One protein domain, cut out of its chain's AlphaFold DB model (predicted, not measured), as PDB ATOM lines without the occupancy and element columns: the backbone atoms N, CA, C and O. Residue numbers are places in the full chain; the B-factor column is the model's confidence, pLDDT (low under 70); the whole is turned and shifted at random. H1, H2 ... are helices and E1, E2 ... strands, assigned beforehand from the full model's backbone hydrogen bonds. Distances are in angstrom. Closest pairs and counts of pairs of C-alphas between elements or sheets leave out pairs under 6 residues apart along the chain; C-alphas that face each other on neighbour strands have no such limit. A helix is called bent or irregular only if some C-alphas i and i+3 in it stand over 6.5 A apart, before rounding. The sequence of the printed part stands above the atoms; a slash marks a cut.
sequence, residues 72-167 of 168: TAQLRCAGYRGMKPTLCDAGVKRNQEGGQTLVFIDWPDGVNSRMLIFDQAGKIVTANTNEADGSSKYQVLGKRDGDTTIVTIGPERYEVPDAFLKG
ATOM      1  N   THR A  72     191.732 259.932 255.595       93.56
ATOM      2  CA  THR A  72     190.898 258.996 254.836       93.56
ATOM      3  C   THR A  72     190.938 259.351 253.352       93.56
ATOM      4  O   THR A  72     191.201 260.495 252.986       93.56
ATOM      5  N   ALA A  73     190.751 258.359 252.486       92.50
ATOM      6  CA  ALA A  73     190.761 258.538 251.037       92.50
ATOM      7  C   ALA A  73     190.034 257.387 250.337       92.50
ATOM      8  O   ALA A  73     189.706 256.375 250.954       92.50
ATOM      9  N   GLN A  74     189.854 257.518 249.024       94.31
ATOM     10  CA  GLN A  74     189.496 256.403 248.156       94.31
ATOM     11  C   GLN A  74     190.711 255.959 247.344       94.31
ATOM     12  O   GLN A  74     191.323 256.760 246.635       94.31
ATOM     13  N   LEU A  75     191.057 254.677 247.437       95.31
ATOM     14  CA  LEU A  75     192.198 254.079 246.744       95.31
ATOM     15  C   LEU A  75     191.728 253.157 245.625       95.31
ATOM     16  O   LEU A  75     190.737 252.441 245.771       95.31
ATOM     17  N   ARG A  76     192.471 253.112 244.513       97.31
ATOM     18  CA  ARG A  76     192.223 252.093 243.485       97.31
ATOM     19  C   ARG A  76     192.620 250.728 244.037       97.31
ATOM     20  O   ARG A  76     193.763 250.521 244.448       97.31
ATOM     21  N   CYS A  77     191.673 249.802 244.014       97.06
ATOM     22  CA  CYS A  77     191.821 248.452 244.536       97.06
ATOM     23  C   CYS A  77     191.218 247.428 243.563       97.06
ATOM     24  O   CYS A  77     190.314 247.741 242.783       97.06
ATOM     25  N   ALA A  78     191.724 246.195 243.581       97.38
ATOM     26  CA  ALA A  78     191.204 245.101 242.765       97.38
ATOM     27  C   ALA A  78     191.586 243.730 243.337       97.38
ATOM     28  O   ALA A  78     192.507 243.619 244.144       97.38
ATOM     29  N   GLY A  79     190.939 242.676 242.835       94.38
ATOM     30  CA  GLY A  79     191.455 241.305 242.864       94.38
ATOM     31  C   GLY A  79     191.021 240.433 244.037       94.38
ATOM     32  O   GLY A  79     190.967 239.210 243.873       94.38
ATOM     33  N   TYR A  80     190.638 241.015 245.178       91.50
ATOM     34  CA  TYR A  80     190.118 240.239 246.309       91.50
ATOM     35  C   TYR A  80     188.883 239.438 245.876       91.50
ATOM     36  O   TYR A  80     187.905 240.005 245.396       91.50
ATOM     37  N   ARG A  81     188.952 238.102 245.970       89.81
ATOM     38  CA  ARG A  81     187.898 237.170 245.513       89.81
ATOM     39  C   ARG A  81     187.367 237.460 244.094       89.81
ATOM     40  O   ARG A  81     186.194 237.247 243.806       89.81
ATOM     41  N   GLY A  82     188.235 237.929 243.194       91.25
ATOM     42  CA  GLY A  82     187.860 238.251 241.811       91.25
ATOM     43  C   GLY A  82     187.159 239.602 241.638       91.25
ATOM     44  O   GLY A  82     186.583 239.860 240.580       91.25
ATOM     45  N   MET A  83     187.215 240.473 242.648       92.31
ATOM     46  CA  MET A  83     186.738 241.850 242.568       92.31
ATOM     47  C   MET A  83     187.360 242.578 241.370       92.31
ATOM     48  O   MET A  83     188.582 242.593 241.191       92.31
ATOM     49  N   LYS A  84     186.506 243.202 240.552       95.12
ATOM     50  CA  LYS A  84     186.945 244.063 239.446       95.12
ATOM     51  C   LYS A  84     187.609 245.334 239.988       95.12
ATOM     52  O   LYS A  84     187.266 245.754 241.089       95.12
ATOM     53  N   PRO A  85     188.505 245.979 239.219       95.56
ATOM     54  CA  PRO A  85     189.069 247.265 239.608       95.56
ATOM     55  C   PRO A  85     187.989 248.280 239.990       95.56
ATOM     56  O   PRO A  85     187.044 248.495 239.230       95.56
ATOM     57  N   THR A  86     188.140 248.883 241.166       95.31
ATOM     58  CA  THR A  86     187.190 249.826 241.764       95.31
ATOM     59  C   THR A  86     187.920 250.802 242.690       95.31
ATOM     60  O   THR A  86     189.148 250.756 242.816       95.31
ATOM     61  N   LEU A  87     187.167 251.707 243.309       94.56
ATOM     62  CA  LEU A  87     187.607 252.511 244.441       94.56
ATOM     63  C   LEU A  87     187.191 251.819 245.746       94.56
ATOM     64  O   LEU A  87     186.053 251.365 245.860       94.56
ATOM     65  N   CYS A  88     188.127 251.719 246.688       96.06
ATOM     66  CA  CYS A  88     187.915 251.242 248.053       96.06
ATOM     67  C   CYS A  88     188.112 252.405 249.020       96.06
ATOM     68  O   CYS A  88     189.068 253.169 248.858       96.06
ATOM     69  N   ASP A  89     187.263 252.495 250.037       96.50
ATOM     70  CA  ASP A  89     187.484 253.429 251.135       96.50
ATOM     71  C   ASP A  89     188.712 252.987 251.935       96.50
ATOM     72  O   ASP A  89     188.985 251.795 252.105       96.50
ATOM     73  N   ALA A  90     189.507 253.956 252.373       97.38
ATOM     74  CA  ALA A  90     190.748 253.693 253.072       97.38
ATOM     75  C   ALA A  90     191.015 254.717 254.172       97.38
ATOM     76  O   ALA A  90     190.698 255.900 254.046       97.38
ATOM     77  N   GLY A  91     191.680 254.254 255.224       96.44
ATOM     78  CA  GLY A  91     192.195 255.070 256.314       96.44
ATOM     79  C   GLY A  91     193.675 254.797 256.547       96.44
ATOM     80  O   GLY A  91     194.144 253.669 256.388       96.44
ATOM     81  N   VAL A  92     194.429 255.821 256.936       97.44
ATOM     82  CA  VAL A  92     195.852 255.687 257.266       97.44
ATOM     83  C   VAL A  92     196.109 256.060 258.718       97.44
ATOM     84  O   VAL A  92     195.596 257.059 259.219       97.44
ATOM     85  N   LYS A  93     196.909 255.241 259.400       95.75
ATOM     86  CA  LYS A  93     197.485 255.534 260.712       95.75
ATOM     87  C   LYS A  93     198.996 255.642 260.550       95.75
ATOM     88  O   LYS A  93     199.653 254.625 260.333       95.75
ATOM     89  N   ARG A  94     199.553 256.848 260.605       94.50
ATOM     90  CA  ARG A  94     200.995 257.100 260.448       94.50
ATOM     91  C   ARG A  94     201.674 257.112 261.812       94.50
ATOM     92  O   ARG A  94     201.010 257.192 262.848       94.50
ATOM     93  N   ASN A  95     203.002 257.026 261.814       90.56
ATOM     94  CA  ASN A  95     203.828 257.137 263.023       90.56
ATOM     95  C   ASN A  95     203.412 256.168 264.149       90.56
ATOM     96  O   ASN A  95     203.464 256.508 265.330       90.56
ATOM     97  N   GLN A  96     202.975 254.962 263.777       91.94
ATOM     98  CA  GLN A  96     202.665 253.890 264.719       91.94
ATOM     99  C   GLN A  96     203.957 253.329 265.329       91.94
ATOM    100  O   GLN A  96     205.058 253.798 265.032       91.94
ATOM    101  N   GLU A  97     203.850 252.325 266.198       86.69
ATOM    102  CA  GLU A  97     205.011 251.728 266.864       86.69
ATOM    103  C   GLU A  97     206.123 251.337 265.867       86.69
ATOM    104  O   GLU A  97     205.881 250.741 264.813       86.69
ATOM    105  N   GLY A  98     207.363 251.728 266.179       86.44
ATOM    106  CA  GLY A  98     208.505 251.560 265.271       86.44
ATOM    107  C   GLY A  98     208.495 252.499 264.055       86.44
ATOM    108  O   GLY A  98     209.250 252.275 263.114       86.44
ATOM    109  N   GLY A  99     207.651 253.535 264.058       90.62
ATOM    110  CA  GLY A  99     207.517 254.509 262.973       90.62
ATOM    111  C   GLY A  99     206.734 253.999 261.763       90.62
ATOM    112  O   GLY A  99     206.826 254.576 260.685       90.62
ATOM    113  N   GLN A 100     205.994 252.903 261.915       95.31
ATOM    114  CA  GLN A 100     205.267 252.284 260.811       95.31
ATOM    115  C   GLN A 100     204.042 253.108 260.407       95.31
ATOM    116  O   GLN A 100     203.414 253.775 261.233       95.31
ATOM    117  N   THR A 101     203.664 252.993 259.138       97.31
ATOM    118  CA  THR A 101     202.400 253.513 258.615       97.31
ATOM    119  C   THR A 101     201.490 252.347 258.250       97.31
ATOM    120  O   THR A 101     201.856 251.481 257.455       97.31
ATOM    121  N   LEU A 102     200.298 252.321 258.841       98.25
ATOM    122  CA  LEU A 102     199.283 251.298 258.620       98.25
ATOM    123  C   LEU A 102     198.193 251.863 257.715       98.25
ATOM    124  O   LEU A 102     197.553 252.855 258.062       98.25
ATOM    125  N   VAL A 103     197.967 251.227 256.571       98.50
ATOM    126  CA  VAL A 103     196.896 251.579 255.635       98.50
ATOM    127  C   VAL A 103     195.821 250.508 255.707       98.50
ATOM    128  O   VAL A 103     196.089 249.343 255.423       98.50
ATOM    129  N   PHE A 104     194.615 250.906 256.085       98.25
ATOM    130  CA  PHE A 104     193.427 250.066 256.162       98.25
ATOM    131  C   PHE A 104     192.572 250.342 254.931       98.25
ATOM    132  O   PHE A 104     192.325 251.502 254.619       98.25
ATOM    133  N   ILE A 105     192.177 249.294 254.215       98.25
ATOM    134  CA  ILE A 105     191.444 249.377 252.950       98.25
ATOM    135  C   ILE A 105     190.205 248.506 253.083       98.25
ATOM    136  O   ILE A 105     190.323 247.280 253.156       98.25
ATOM    137  N   ASP A 106     189.040 249.135 253.102       95.88
ATOM    138  CA  ASP A 106     187.757 248.461 253.214       95.88
ATOM    139  C   ASP A 106     187.296 248.032 251.824       95.88
ATOM    140  O   ASP A 106     187.190 248.829 250.887       95.88
ATOM    141  N   TRP A 107     187.063 246.733 251.658       92.69
ATOM    142  CA  TRP A 107     186.560 246.219 250.397       92.69
ATOM    143  C   TRP A 107     185.067 246.565 250.245       92.69
ATOM    144  O   TRP A 107     184.345 246.627 251.239       92.69
ATOM    145  N   PRO A 108     184.546 246.704 249.008       87.31
ATOM    146  CA  PRO A 108     183.139 247.041 248.765       87.31
ATOM    147  C   PRO A 108     182.105 246.050 249.317       87.31
ATOM    148  O   PRO A 108     180.910 246.306 249.210       87.31
ATOM    149  N   ASP A 109     182.531 244.904 249.863       85.56
ATOM    150  CA  ASP A 109     181.625 243.989 250.559       85.56
ATOM    151  C   ASP A 109     181.185 244.513 251.939       85.56
ATOM    152  O   ASP A 109     180.250 243.963 252.517       85.56
ATOM    153  N   GLY A 110     181.830 245.574 252.443       84.12
ATOM    154  CA  GLY A 110     181.497 246.256 253.694       84.12
ATOM    155  C   GLY A 110     181.795 245.446 254.957       84.12
ATOM    156  O   GLY A 110     181.420 245.859 256.050       84.12
ATOM    157  N   VAL A 111     182.430 244.281 254.820       86.25
ATOM    158  CA  VAL A 111     182.670 243.346 255.929       86.25
ATOM    159  C   VAL A 111     184.153 243.056 256.093       86.25
ATOM    160  O   VAL A 111     184.625 242.853 257.209       86.25
ATOM    161  N   ASN A 112     184.888 242.998 254.989       89.50
ATOM    162  CA  ASN A 112     186.262 242.547 254.974       89.50
ATOM    163  C   ASN A 112     187.199 243.684 254.540       89.50
ATOM    164  O   ASN A 112     186.821 244.581 253.786       89.50
ATOM    165  N   SER A 113     188.448 243.628 255.002       94.62
ATOM    166  CA  SER A 113     189.436 244.670 254.735       94.62
ATOM    167  C   SER A 113     190.857 244.124 254.630       94.62
ATOM    168  O   SER A 113     191.190 243.039 255.123       94.62
ATOM    169  N   ARG A 114     191.723 244.915 253.993       97.31
ATOM    170  CA  ARG A 114     193.164 244.677 253.901       97.31
ATOM    171  C   ARG A 114     193.900 245.714 254.736       97.31
ATOM    172  O   ARG A 114     193.658 246.908 254.599       97.31
ATOM    173  N   MET A 115     194.850 245.261 255.549       98.38
ATOM    174  CA  MET A 115     195.817 246.136 256.205       98.38
ATOM    175  C   MET A 115     197.178 245.974 255.536       98.38
ATOM    176  O   MET A 115     197.732 244.872 255.515       98.38
ATOM    177  N   LEU A 116     197.714 247.070 255.009       98.69
ATOM    178  CA  LEU A 116     199.057 247.171 254.453       98.69
ATOM    179  C   LEU A 116     199.963 247.904 255.445       98.69
ATOM    180  O   LEU A 116     199.560 248.902 256.041       98.69
ATOM    181  N   ILE A 117     201.184 247.409 255.615       98.50
ATOM    182  CA  ILE A 117     202.136 247.910 256.605       98.50
ATOM    183  C   ILE A 117     203.356 248.453 255.874       98.50
ATOM    184  O   ILE A 117     204.050 247.705 255.183       98.50
ATOM    185  N   PHE A 118     203.628 249.740 256.052       98.38
ATOM    186  CA  PHE A 118     204.753 250.449 255.454       98.38
ATOM    187  C   PHE A 118     205.761 250.874 256.523       98.38
ATOM    188  O   PHE A 118     205.391 251.166 257.662       98.38
ATOM    189  N   ASP A 119     207.037 250.925 256.149       95.94
ATOM    190  CA  ASP A 119     208.085 251.509 256.982       95.94
ATOM    191  C   ASP A 119     208.071 253.049 256.931       95.94
ATOM    192  O   ASP A 119     207.320 253.668 256.172       95.94
ATOM    193  N   GLN A 120     208.946 253.677 257.721       92.31
ATOM    194  CA  GLN A 120     209.108 255.136 257.777       92.31
ATOM    195  C   GLN A 120     209.487 255.771 256.428       92.31
ATOM    196  O   GLN A 120     209.259 256.962 256.222       92.31
ATOM    197  N   ALA A 121     210.074 255.006 255.501       91.00
ATOM    198  CA  ALA A 121     210.430 255.489 254.170       91.00
ATOM    199  C   ALA A 121     209.253 255.402 253.177       91.00
ATOM    200  O   ALA A 121     209.368 255.884 252.045       91.00
ATOM    201  N   GLY A 122     208.119 254.818 253.583       92.44
ATOM    202  CA  GLY A 122     206.965 254.562 252.725       92.44
ATOM    203  C   GLY A 122     207.125 253.310 251.860       92.44
ATOM    204  O   GLY A 122     206.443 253.172 250.847       92.44
ATOM    205  N   LYS A 123     208.027 252.390 252.221       95.81
ATOM    206  CA  LYS A 123     208.180 251.105 251.533       95.81
ATOM    207  C   LYS A 123     207.285 250.058 252.195       95.81
ATOM    208  O   LYS A 123     207.261 249.936 253.417       95.81
ATOM    209  N   ILE A 124     206.572 249.273 251.384       98.00
ATOM    210  CA  ILE A 124     205.761 248.160 251.890       98.00
ATOM    211  C   ILE A 124     206.658 247.123 252.582       98.00
ATOM    212  O   ILE A 124     207.669 246.679 252.030       98.00
ATOM    213  N   VAL A 125     206.272 246.747 253.797       97.38
ATOM    214  CA  VAL A 125     206.934 245.731 254.619       97.38
ATOM    215  C   VAL A 125     206.156 244.426 254.541       97.38
ATOM    216  O   VAL A 125     206.728 243.382 254.241       97.38
ATOM    217  N   THR A 126     204.851 244.479 254.816       97.75
ATOM    218  CA  THR A 126     203.975 243.303 254.834       97.75
ATOM    219  C   THR A 126     202.498 243.717 254.790       97.75
ATOM    220  O   THR A 126     202.172 244.899 254.679       97.75
ATOM    221  N   ALA A 127     201.598 242.744 254.871       98.19
ATOM    222  CA  ALA A 127     200.159 242.930 254.992       98.19
ATOM    223  C   ALA A 127     199.563 241.879 255.944       98.19
ATOM    224  O   ALA A 127     200.215 240.885 256.262       98.19
ATOM    225  N   ASN A 128     198.312 242.060 256.377       97.12
ATOM    226  CA  ASN A 128     197.579 241.085 257.204       97.12
ATOM    227  C   ASN A 128     197.105 239.842 256.415       97.12
ATOM    228  O   ASN A 128     195.942 239.435 256.501       97.12
ATOM    229  N   THR A 129     197.991 239.241 255.621       96.75
ATOM    230  CA  THR A 129     197.674 238.040 254.844       96.75
ATOM    231  C   THR A 129     197.331 236.870 255.758       96.75
ATOM    232  O   THR A 129     197.961 236.698 256.802       96.75
ATOM    233  N   ASN A 130     196.362 236.044 255.374       94.75
ATOM    234  CA  ASN A 130     195.902 234.925 256.191       94.75
ATOM    235  C   ASN A 130     195.342 233.775 255.334       94.75
ATOM    236  O   ASN A 130     195.166 233.896 254.124       94.75
ATOM    237  N   GLU A 131     195.104 232.623 255.963       94.19
ATOM    238  CA  GLU A 131     194.543 231.445 255.282       94.19
ATOM    239  C   GLU A 131     193.050 231.615 254.953       94.19
ATOM    240  O   GLU A 131     192.574 231.087 253.951       94.19
ATOM    241  N   ALA A 132     192.299 232.362 255.771       89.81
ATOM    242  CA  ALA A 132     190.842 232.482 255.649       89.81
ATOM    243  C   ALA A 132     190.406 233.245 254.385       89.81
ATOM    244  O   ALA A 132     189.363 232.946 253.798       89.81
ATOM    245  N   ASP A 133     191.212 234.210 253.945       88.50
ATOM    246  CA  ASP A 133     191.039 234.911 252.672       88.50
ATOM    247  C   ASP A 133     191.884 234.317 251.525       88.50
ATOM    248  O   ASP A 133     191.758 234.744 250.376       88.50
ATOM    249  N   GLY A 134     192.702 233.297 251.811       91.81
ATOM    250  CA  GLY A 134     193.565 232.613 250.849       91.81
ATOM    251  C   GLY A 134     194.779 233.425 250.387       91.81
ATOM    252  O   GLY A 134     195.387 233.065 249.372       91.81
ATOM    253  N   SER A 135     195.124 234.512 251.086       94.75
ATOM    254  CA  SER A 135     196.236 235.399 250.727       94.75
ATOM    255  C   SER A 135     197.596 234.967 251.284       94.75
ATOM    256  O   SER A 135     198.619 235.365 250.730       94.75
ATOM    257  N   SER A 136     197.636 234.114 252.312       95.75
ATOM    258  CA  SER A 136     198.866 233.633 252.975       95.75
ATOM    259  C   SER A 136     199.901 232.991 252.042       95.75
ATOM    260  O   SER A 136     201.099 233.027 252.310       95.75
ATOM    261  N   LYS A 137     199.450 232.403 250.931       96.56
ATOM    262  CA  LYS A 137     200.312 231.768 249.921       96.56
ATOM    263  C   LYS A 137     201.005 232.756 248.981       96.56
ATOM    264  O   LYS A 137     201.854 232.345 248.190       96.56
ATOM    265  N   TYR A 138     200.611 234.027 249.000       97.50
ATOM    266  CA  TYR A 138     201.143 235.042 248.102       97.50
ATOM    267  C   TYR A 138     202.157 235.933 248.812       97.50
ATOM    268  O   TYR A 138     201.998 236.298 249.972       97.50
ATOM    269  N   GLN A 139     203.194 236.325 248.077       97.75
ATOM    270  CA  GLN A 139     204.134 237.335 248.549       97.75
ATOM    271  C   GLN A 139     203.504 238.726 248.455       97.75
ATOM    272  O   GLN A 139     202.790 239.025 247.495       97.75
ATOM    273  N   VAL A 140     203.824 239.582 249.425       98.44
ATOM    274  CA  VAL A 140     203.496 241.009 249.389       98.44
ATOM    275  C   VAL A 140     204.617 241.731 248.652       98.44
ATOM    276  O   VAL A 140     205.759 241.750 249.108       98.44
ATOM    277  N   LEU A 141     204.299 242.315 247.502       98.25
ATOM    278  CA  LEU A 141     205.261 243.043 246.677       98.25
ATOM    279  C   LEU A 141     204.821 244.495 246.531       98.25
ATOM    280  O   LEU A 141     203.634 244.768 246.377       98.25
ATOM    281  N   GLY A 142     205.780 245.418 246.541       97.38
ATOM    282  CA  GLY A 142     205.544 246.831 246.265       97.38
ATOM    283  C   GLY A 142     206.421 247.310 245.128       97.38
ATOM    284  O   GLY A 142     207.631 247.083 245.132       97.38
ATOM    285  N   LYS A 143     205.813 248.006 244.173       96.50
ATOM    286  CA  LYS A 143     206.509 248.702 243.099       96.50
ATOM    287  C   LYS A 143     206.092 250.161 243.106       96.50
ATOM    288  O   LYS A 143     204.909 250.472 243.057       96.50
ATOM    289  N   ARG A 144     207.076 251.052 243.120       94.56
ATOM    290  CA  ARG A 144     206.838 252.485 242.993       94.56
ATOM    291  C   ARG A 144     206.625 252.870 241.529       94.56
ATOM    292  O   ARG A 144     207.346 252.384 240.657       94.56
ATOM    293  N   ASP A 145     205.639 253.718 241.293       93.38
ATOM    294  CA  ASP A 145     205.248 254.270 240.001       93.38
ATOM    295  C   ASP A 145     204.904 255.753 240.196       93.38
ATOM    296  O   ASP A 145     203.831 256.100 240.689       93.38
ATOM    297  N   GLY A 146     205.877 256.629 239.927       94.94
ATOM    298  CA  GLY A 146     205.788 258.049 240.282       94.94
ATOM    299  C   GLY A 146     205.573 258.255 241.787       94.94
ATOM    300  O   GLY A 146     206.339 257.729 242.603       94.94
ATOM    301  N   ASP A 147     204.508 258.983 242.125       93.62
ATOM    302  CA  ASP A 147     204.098 259.310 243.500       93.62
ATOM    303  C   ASP A 147     203.119 258.280 244.092       93.62
ATOM    304  O   ASP A 147     202.344 258.564 245.008       93.62
ATOM    305  N   THR A 148     203.083 257.078 243.513       96.12
ATOM    306  CA  THR A 148     202.203 255.985 243.926       96.12
ATOM    307  C   THR A 148     203.000 254.710 244.156       96.12
ATOM    308  O   THR A 148     203.852 254.318 243.359       96.12
ATOM    309  N   THR A 149     202.694 254.010 245.242       97.69
ATOM    310  CA  THR A 149     203.174 252.652 245.478       97.69
ATOM    311  C   THR A 149     202.084 251.656 245.104       97.69
ATOM    312  O   THR A 149     201.024 251.604 245.721       97.69
ATOM    313  N   ILE A 150     202.356 250.843 244.087       98.38
ATOM    314  CA  ILE A 150     201.504 249.734 243.669       98.38
ATOM    315  C   ILE A 150     201.881 248.516 244.510       98.38
ATOM    316  O   ILE A 150     202.971 247.960 244.354       98.38
ATOM    317  N   VAL A 151     200.973 248.090 245.380       98.75
ATOM    318  CA  VAL A 151     201.113 246.880 246.193       98.75
ATOM    319  C   VAL A 151     200.340 245.740 245.543       98.75
ATOM    320  O   VAL A 151     199.179 245.906 245.170       98.75
ATOM    321  N   THR A 152     200.970 244.575 245.414       98.50
ATOM    322  CA  THR A 152     200.343 243.361 244.876       98.50
ATOM    323  C   THR A 152     200.462 242.196 245.847       98.50
ATOM    324  O   THR A 152     201.545 241.953 246.384       98.50
ATOM    325  N   ILE A 153     199.364 241.458 246.019       98.31
ATOM    326  CA  ILE A 153     199.274 240.244 246.842       98.31
ATOM    327  C   ILE A 153     198.515 239.195 246.024       98.31
ATOM    328  O   ILE A 153     197.286 239.128 246.038       98.31
ATOM    329  N   GLY A 154     199.243 238.409 245.228       96.56
ATOM    330  CA  GLY A 154     198.626 237.499 244.260       96.56
ATOM    331  C   GLY A 154     197.746 238.267 243.260       96.56
ATOM    332  O   GLY A 154     198.283 239.106 242.538       96.56
ATOM    333  N   PRO A 155     196.425 238.002 243.182       96.31
ATOM    334  CA  PRO A 155     195.524 238.747 242.304       96.31
ATOM    335  C   PRO A 155     195.190 240.149 242.828       96.31
ATOM    336  O   PRO A 155     194.685 240.966 242.060       96.31
ATOM    337  N   GLU A 156     195.418 240.424 244.115       97.94
ATOM    338  CA  GLU A 156     195.084 241.713 244.712       97.94
ATOM    339  C   GLU A 156     196.045 242.806 244.245       97.94
ATOM    340  O   GLU A 156     197.257 242.587 244.158       97.94
ATOM    341  N   ARG A 157     195.499 243.997 243.994       98.38
ATOM    342  CA  ARG A 157     196.255 245.199 243.634       98.38
ATOM    343  C   ARG A 157     195.709 246.393 244.402       98.38
ATOM    344  O   ARG A 157     194.504 246.619 244.373       98.38
ATOM    345  N   TYR A 158     196.604 247.169 245.004       98.56
ATOM    346  CA  TYR A 158     196.297 248.411 245.710       98.56
ATOM    347  C   TYR A 158     197.241 249.511 245.244       98.56
ATOM    348  O   TYR A 158     198.453 249.312 245.208       98.56
ATOM    349  N   GLU A 159     196.698 250.665 244.882       98.25
ATOM    350  CA  GLU A 159     197.480 251.828 244.465       98.25
ATOM    351  C   GLU A 159     197.435 252.861 245.586       98.25
ATOM    352  O   GLU A 159     196.388 253.453 245.844       98.25
ATOM    353  N   VAL A 160     198.558 253.020 246.289       98.25
ATOM    354  CA  VAL A 160     198.662 253.844 247.498       98.25
ATOM    355  C   VAL A 160     199.500 255.090 247.189       98.25
ATOM    356  O   VAL A 160     200.714 254.960 247.009       98.25
ATOM    357  N   PRO A 161     198.893 256.287 247.105       96.94
ATOM    358  CA  PRO A 161     199.623 257.535 246.901       96.94
ATOM    359  C   PRO A 161     200.541 257.870 248.077       96.94
ATOM    360  O   PRO A 161     200.215 257.609 249.236       96.94
ATOM    361  N   ASP A 162     201.662 258.526 247.805       92.44
ATOM    362  CA  ASP A 162     202.617 258.890 248.854       92.44
ATOM    363  C   ASP A 162     202.116 259.971 249.794       92.44
ATOM    364  O   ASP A 162     202.403 259.899 250.987       92.44
ATOM    365  N   ALA A 163     201.343 260.928 249.277       92.50
ATOM    366  CA  ALA A 163     200.661 261.928 250.096       92.50
ATOM    367  C   ALA A 163     199.769 261.244 251.146       92.50
ATOM    368  O   ALA A 163     199.747 261.618 252.318       92.50
ATOM    369  N   PHE A 164     199.128 260.128 250.778       94.12
ATOM    370  CA  PHE A 164     198.354 259.344 251.731       94.12
ATOM    371  C   PHE A 164     199.243 258.690 252.798       94.12
ATOM    372  O   PHE A 164     198.889 258.691 253.972       94.12
ATOM    373  N   LEU A 165     200.438 258.211 252.452       93.44
ATOM    374  CA  LEU A 165     201.363 257.619 253.426       93.44
ATOM    375  C   LEU A 165     202.031 258.643 254.351       93.44
ATOM    376  O   LEU A 165     202.252 258.331 255.521       93.44
ATOM    377  N   LYS A 166     202.370 259.831 253.841       88.38
ATOM    378  CA  LYS A 166     203.267 260.788 254.513       88.38
ATOM    379  C   LYS A 166     202.559 262.012 255.095       88.38
ATOM    380  O   LYS A 166     203.090 262.588 256.039       88.38
ATOM    381  N   GLY A 167     201.373 262.353 254.592       80.75
ATOM    382  CA  GLY A 167     200.788 263.678 254.792       80.75
ATOM    383  C   GLY A 167     201.378 264.698 253.813       80.75
ATOM    384  O   GLY A 167     202.313 264.369 253.074       80.75
TER     385      GLY A 167
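Overview. This is residues 72 to 167 of the 168 residues of an uncharacterized protein of Sphingomonadales bacterium RIFCSPHIGHO2_01_FULL_65_20 (UniProt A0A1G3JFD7). One antiparallel sheet of eight strands is folded round into a nearly closed barrel, its edge strands E5 and E6 coming near each other, with the short helix H1 at one end and the long link from E5 to E6, residues 128 to 139, at the other. It is a folded sheet, one sheet bent back on itself into two leaves that face each other, E5 E4 E3 and E1 E8 E7 E6, with E2 as the hinge. The printed part has 96 residues, with eight named strands E1 to E8 and then H1; the sheet's order is E5 E4 E3 E2 E1 E8 E7 E6, and the class is mostly strand. The whole is compact and rounded, with a radius of gyration of the C-alphas of 12.3 A and spans of 31 by 25 by 24 A.

Arrangement. The sheet is strongly twisted, and curled like part of a barrel. E2, residues 86 to 93, forms a hairpin with E1, residues 72 to 78, with N 75 and O 88 2.9 A apart. E2 also forms one with E3, residues 101 to 106, where N 93 and O 102 are 2.8 A apart. E4, residues 113 to 118, pairs with E3 through N 105 and O 114, 2.8 A, and with E5, residues 124 to 127, through N 117 and O 126, 2.9 A. E1 to E5 are a meander, each strand the antiparallel neighbour of the one before. E8, residues 156 to 161, is the antiparallel neighbour of E1, with N 78 and O 157 2.9 A apart. E7, residues 148 to 153, pairs with E8 through N 151 and O 158, 2.8 A, and with E6, residues 140 to 145, through N 143 and O 150, 2.8 A. E6, E7 and E8 are a second meander. The closest C-alphas of the edge strands E5 and E6 are those of Ile 124 and Gly 142, 5.8 A apart. E4 and E8, for instance, are apart. H1, residues 162 to 166, is on the sheet at a height of 6.3 A, over none of the strands. In H1 every O i to N i+4 pair is within hydrogen-bond range.

Along the chain. E1 begins at C-alpha 72, (190.898, 258.996, 254.836), and is 18.4 A long. E2 is the longest strand, 22.3 A. E3 and E4 are each 16.4 A, E6 and E7 each 16.3 A, E8 16.6 A, E5 8.3 A. H1, 6.0 A long, ends at C-alpha 166, (203.267, 260.788, 254.513).

Size, cuts and confidence. The two C-alphas farthest apart are those of Lys 84 and Gly 98, 34.5 A. The printed part has no cut. The link from E5 to E6 is long, with 12 residues. The mean pLDDT of the printed part is 94.7, and no printed residue is under 70.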